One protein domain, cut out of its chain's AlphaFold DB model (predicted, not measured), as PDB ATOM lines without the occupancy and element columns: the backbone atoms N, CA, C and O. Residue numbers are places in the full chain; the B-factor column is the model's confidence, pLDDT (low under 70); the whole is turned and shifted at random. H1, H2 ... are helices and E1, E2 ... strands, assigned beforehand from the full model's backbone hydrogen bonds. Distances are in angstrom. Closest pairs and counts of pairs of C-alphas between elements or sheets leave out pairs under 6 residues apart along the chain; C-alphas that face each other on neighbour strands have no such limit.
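Overview. This is residues 2 to 41 of the 121 residues of an uncharacterized protein of Clytia hemisphaerica (UniProt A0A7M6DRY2). A small two-strand hairpin, E1 and E2, packs on the earlier part of one long helix, H2, whose far end sticks out with the tail, residues 34 to 41. The four-residue helix H1 sits where the hairpin gives way to the loop leading back to H2. The printed part has 40 residues, in the order E1, E2, H1, H2, of mixed class with an antiparallel sheet; it is only just loose, close to compact, with a radius of gyration of the C-alphas of 11.0 A and spans of 34 by 18 by 12 A.

Along the chain. Find C-alpha 2 at (294.379, 264.427, 349.177), where E1, residues 2 to 4, begins. E2 is residues 7 to 9 and H1 residues 11 to 14. H2, residues 24 to 38, runs 21.8 A to C-alpha 38 at (296.639, 279.986, 335.520).

Arrangement. Look first at the hairpin of E1 and E2, antiparallel at 154 degrees, with N 2 and O 9 2.9 A apart, within hydrogen-bond range. The closest C-alphas of E2 and H2, those of Ile 7 and Gly 29, are 5.6 A apart. With residues 25 to 26 alone, H2 only just touches H1, with 3 pairs of C-alphas within 8 A, the closest being Asp 13 and Val 26 at 6.6 A. In H2, 9 of 11 O i to N i+4 pairs are within hydrogen-bond range; H1 is too short for such a pair.

Size, cuts and confidence. The C-alphas farthest apart, of Lys 19 and Glu 41, are 33.8 A apart. The printed part has no cut, and no link is long. Mean pLDDT of the printed part is 70.3; residues 16 to 20 and 38 to 41 are among those under 70.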
ATOM      1  N   VAL A   2     294.842 263.378 350.101       70.44
ATOM      2  CA  VAL A   2     294.379 264.427 349.177       70.44
ATOM      3  C   VAL A   2     294.517 263.917 347.744       70.44
ATOM      4  O   VAL A   2     295.565 263.387 347.378       70.44
ATOM      5  N   LYS A   3     293.458 264.054 346.941       65.56
ATOM      6  CA  LYS A   3     293.492 263.772 345.499       65.56
ATOM      7  C   LYS A   3     293.575 265.089 344.740       65.56
ATOM      8  O   LYS A   3     292.705 265.937 344.921       65.56
ATOM      9  N   ILE A   4     294.600 265.251 343.906       62.72
ATOM     10  CA  ILE A   4     294.758 266.416 343.027       62.72
ATOM     11  C   ILE A   4     294.818 265.902 341.589       62.72
ATOM     12  O   ILE A   4     295.819 265.333 341.154       62.72
ATOM     13  N   GLY A   5     293.706 266.032 340.862       65.69
ATOM     14  CA  GLY A   5     293.546 265.386 339.558       65.69
ATOM     15  C   GLY A   5     293.693 263.861 339.662       65.69
ATOM     16  O   GLY A   5     293.011 263.222 340.461       65.69
ATOM     17  N   ALA A   6     294.598 263.286 338.865       64.12
ATOM     18  CA  ALA A   6     294.912 261.852 338.870       64.12
ATOM     19  C   ALA A   6     295.937 261.437 339.946       64.12
ATOM     20  O   ALA A   6     296.272 260.258 340.052       64.12
ATOM     21  N   ILE A   7     296.457 262.388 340.728       65.19
ATOM     22  CA  ILE A   7     297.543 262.144 341.677       65.19
ATOM     23  C   ILE A   7     296.970 261.961 343.076       65.19
ATOM     24  O   ILE A   7     296.239 262.808 343.596       65.19
ATOM     25  N   GLU A   8     297.340 260.847 343.704       73.69
ATOM     26  CA  GLU A   8     297.027 260.570 345.100       73.69
ATOM     27  C   GLU A   8     298.212 260.949 345.991       73.69
ATOM     28  O   GLU A   8     299.289 260.350 345.924       73.69
ATOM     29  N   VAL A   9     297.999 261.932 346.865       69.44
ATOM     30  CA  VAL A   9     298.973 262.338 347.879       69.44
ATOM     31  C   VAL A   9     298.534 261.765 349.225       69.44
ATOM     32  O   VAL A   9     297.479 262.114 349.772       69.44
ATOM     33  N   LYS A  10     299.331 260.839 349.770       75.38
ATOM     34  CA  LYS A  10     299.033 260.208 351.061       75.38
ATOM     35  C   LYS A  10     299.409 261.149 352.201       75.38
ATOM     36  O   LYS A  10     300.306 261.979 352.081       75.38
ATOM     37  N   ASP A  11     298.783 260.965 353.360       71.12
ATOM     38  CA  ASP A  11     299.058 261.808 354.535       71.12
ATOM     39  C   ASP A  11     300.515 261.699 355.008       71.12
ATOM     40  O   ASP A  11     301.087 262.662 355.510       71.12
ATOM     41  N   VAL A  12     301.156 260.545 354.791       68.06
ATOM     42  CA  VAL A  12     302.590 260.347 355.054       68.06
ATOM     43  C   VAL A  12     303.492 261.164 354.122       68.06
ATOM     44  O   VAL A  12     304.621 261.482 354.490       68.06
ATOM     45  N   ASP A  13     303.009 261.524 352.936       66.88
ATOM     46  CA  ASP A  13     303.751 262.342 351.979       66.88
ATOM     47  C   ASP A  13     303.578 263.826 352.302       66.88
ATOM     48  O   ASP A  13     304.550 264.573 352.265       66.88
ATOM     49  N   LEU A  14     302.395 264.235 352.772       69.12
ATOM     50  CA  LEU A  14     302.155 265.591 353.284       69.12
ATOM     51  C   LEU A  14     302.968 265.903 354.543       69.12
ATOM     52  O   LEU A  14     303.355 267.048 354.742       69.12
ATOM     53  N   LYS A  15     303.307 264.900 355.364       70.00
ATOM     54  CA  LYS A  15     304.225 265.080 356.506       70.00
ATOM     55  C   LYS A  15     305.631 265.545 356.099       70.00
ATOM     56  O   LYS A  15     306.371 265.996 356.970       70.00
ATOM     57  N   SER A  16     306.005 265.440 354.817       66.62
ATOM     58  CA  SER A  16     307.256 266.017 354.302       66.62
ATOM     59  C   SER A  16     307.204 267.545 354.161       66.62
ATOM     60  O   SER A  16     308.254 268.187 354.169       66.62
ATOM     61  N   LEU A  17     306.008 268.151 354.118       66.69
ATOM     62  CA  LEU A  17     305.832 269.603 354.091       66.69
ATOM     63  C   LEU A  17     306.329 270.210 355.416       66.69
ATOM     64  O   LEU A  17     305.777 269.951 356.486       66.69
ATOM     65  N   GLY A  18     307.389 271.019 355.343       58.88
ATOM     66  CA  GLY A  18     307.908 271.810 356.465       58.88
ATOM     67  C   GLY A  18     308.923 271.116 357.383       58.88
ATOM     68  O   GLY A  18     309.354 271.734 358.353       58.88
ATOM     69  N   LYS A  19     309.314 269.860 357.121       63.00
ATOM     70  CA  LYS A  19     310.289 269.127 357.964       63.00
ATOM     71  C   LYS A  19     311.333 268.306 357.199       63.00
ATOM     72  O   LYS A  19     312.096 267.576 357.826       63.00
ATOM     73  N   GLY A  20     311.391 268.399 355.871       65.12
ATOM     74  CA  GLY A  20     312.367 267.648 355.084       65.12
ATOM     75  C   GLY A  20     312.218 267.835 353.578       65.12
ATOM     76  O   GLY A  20     311.520 268.734 353.112       65.12
ATOM     77  N   LYS A  21     312.889 266.966 352.820       71.06
ATOM     78  CA  LYS A  21     312.831 266.932 351.356       71.06
ATOM     79  C   LYS A  21     311.413 266.604 350.885       71.06
ATOM     80  O   LYS A  21     310.839 265.592 351.294       71.06
ATOM     81  N   LEU A  22     310.874 267.437 349.997       76.38
ATOM     82  CA  LEU A  22     309.598 267.163 349.336       76.38
ATOM     83  C   LEU A  22     309.725 265.909 348.470       76.38
ATOM     84  O   LEU A  22     310.692 265.768 347.719       76.38
ATOM     85  N   LYS A  23     308.749 265.008 348.584       77.25
ATOM     86  CA  LYS A  23     308.660 263.808 347.747       77.25
ATOM     87  C   LYS A  23     308.109 264.140 346.363       77.25
ATOM     88  O   LYS A  23     307.280 265.040 346.221       77.25
ATOM     89  N   ASP A  24     308.496 263.345 345.373       75.56
ATOM     90  CA  ASP A  24     308.117 263.520 343.968       75.56
ATOM     91  C   ASP A  24     306.602 263.617 343.773       75.56
ATOM     92  O   ASP A  24     306.124 264.509 343.082       75.56
ATOM     93  N   ASN A  25     305.824 262.771 344.452       75.12
ATOM     94  CA  ASN A  25     304.366 262.776 344.334       75.12
ATOM     95  C   ASN A  25     303.699 264.033 344.923       75.12
ATOM     96  O   ASN A  25     302.626 264.425 344.469       75.12
ATOM     97  N   VAL A  26     304.334 264.688 345.902       78.75
ATOM     98  CA  VAL A  26     303.866 265.972 346.449       78.75
ATOM     99  C   VAL A  26     304.076 267.085 345.420       78.75
ATOM    100  O   VAL A  26     303.162 267.868 345.173       78.75
ATOM    101  N   ILE A  27     305.247 267.117 344.775       79.31
ATOM    102  CA  ILE A  27     305.560 268.081 343.709       79.31
ATOM    103  C   ILE A  27     304.669 267.859 342.487       79.31
ATOM    104  O   ILE A  27     304.065 268.806 341.987       79.31
ATOM    105  N   GLN A  28     304.533 266.611 342.036       74.81
ATOM    106  CA  GLN A  28     303.669 266.259 340.910       74.81
ATOM    107  C   GLN A  28     302.219 266.666 341.179       74.81
ATOM    108  O   GLN A  28     301.578 267.226 340.297       74.81
ATOM    109  N   GLY A  29     301.713 266.447 342.398       74.38
ATOM    110  CA  GLY A  29     300.362 266.856 342.785       74.38
ATOM    111  C   GLY A  29     300.146 268.370 342.732       74.38
ATOM    112  O   GLY A  29     299.032 268.821 342.488       74.38
ATOM    113  N   PHE A  30     301.197 269.171 342.910       78.56
ATOM    114  CA  PHE A  30     301.100 270.629 342.907       78.56
ATOM    115  C   PHE A  30     301.049 271.234 341.496       78.56
ATOM    116  O   PHE A  30     300.426 272.275 341.306       78.56
ATOM    117  N   ILE A  31     301.638 270.580 340.488       79.06
ATOM    118  CA  ILE A  31     301.701 271.104 339.110       79.06
ATOM    119  C   ILE A  31     300.302 271.318 338.494       79.06
ATOM    120  O   ILE A  31     300.048 272.421 338.007       79.06
ATOM    121  N   PRO A  32     299.358 270.352 338.543       74.38
ATOM    122  CA  PRO A  32     297.996 270.572 338.057       74.38
ATOM    123  C   PRO A  32     297.265 271.680 338.816       74.38
ATOM    124  O   PRO A  32     296.473 272.407 338.226       74.38
ATOM    125  N   HIS A  33     297.539 271.835 340.116       76.06
ATOM    126  CA  HIS A  33     296.950 272.910 340.906       76.06
ATOM    127  C   HIS A  33     297.489 274.282 340.484       76.06
ATOM    128  O   HIS A  33     296.698 275.200 340.280       76.06
ATOM    129  N   LEU A  34     298.801 274.414 340.261       74.81
ATOM    130  CA  LEU A  34     299.389 275.627 339.690       74.81
ATOM    131  C   LEU A  34     298.752 275.958 338.342       74.81
ATOM    132  O   LEU A  34     298.283 277.073 338.150       74.81
ATOM    133  N   LEU A  35     298.666 274.981 337.435       75.44
ATOM    134  CA  LEU A  35     298.002 275.183 336.150       75.44
ATOM    135  C   LEU A  35     296.547 275.618 336.314       75.44
ATOM    136  O   LEU A  35     296.139 276.521 335.604       75.44
ATOM    137  N   SER A  36     295.801 275.065 337.278       74.88
ATOM    138  CA  SER A  36     294.408 275.465 337.532       74.88
ATOM    139  C   SER A  36     294.257 276.939 337.945       74.88
ATOM    140  O   SER A  36     293.247 277.564 337.638       74.88
ATOM    141  N   ILE A  37     295.269 277.516 338.606       73.94
ATOM    142  CA  ILE A  37     295.298 278.944 338.972       73.94
ATOM    143  C   ILE A  37     295.524 279.810 337.725       73.94
ATOM    144  O   ILE A  37     294.946 280.889 337.606       73.94
ATOM    145  N   TYR A  38     296.335 279.320 336.787       69.69
ATOM    146  CA  TYR A  38     296.639 279.986 335.520       69.69
ATOM    147  C   TYR A  38     295.725 279.548 334.364       69.69
ATOM    148  O   TYR A  38     295.920 279.999 333.243       69.69
ATOM    149  N   ASP A  39     294.714 278.707 334.611       58.81
ATOM    150  CA  ASP A  39     293.865 278.074 333.582       58.81
ATOM    151  C   ASP A  39     292.958 279.086 332.859       58.81
ATOM    152  O   ASP A  39     292.447 278.826 331.772       58.81
ATOM    153  N   GLY A  40     292.813 280.292 333.420       55.53
ATOM    154  CA  GLY A  40     292.240 281.439 332.711       55.53
ATOM    155  C   GLY A  40     293.108 281.935 331.544       55.53
ATOM    156  O   GLY A  40     292.611 282.616 330.649       55.53
ATOM    157  N   GLU A  41     294.390 281.567 331.511       59.53
ATOM    158  CA  GLU A  41     295.361 281.917 330.484       59.53
ATOM    159  C   GLU A  41     295.842 280.639 329.778       59.53
ATOM    160  O   GLU A  41     296.824 280.010 330.170       59.53
TER     161      GLU A  41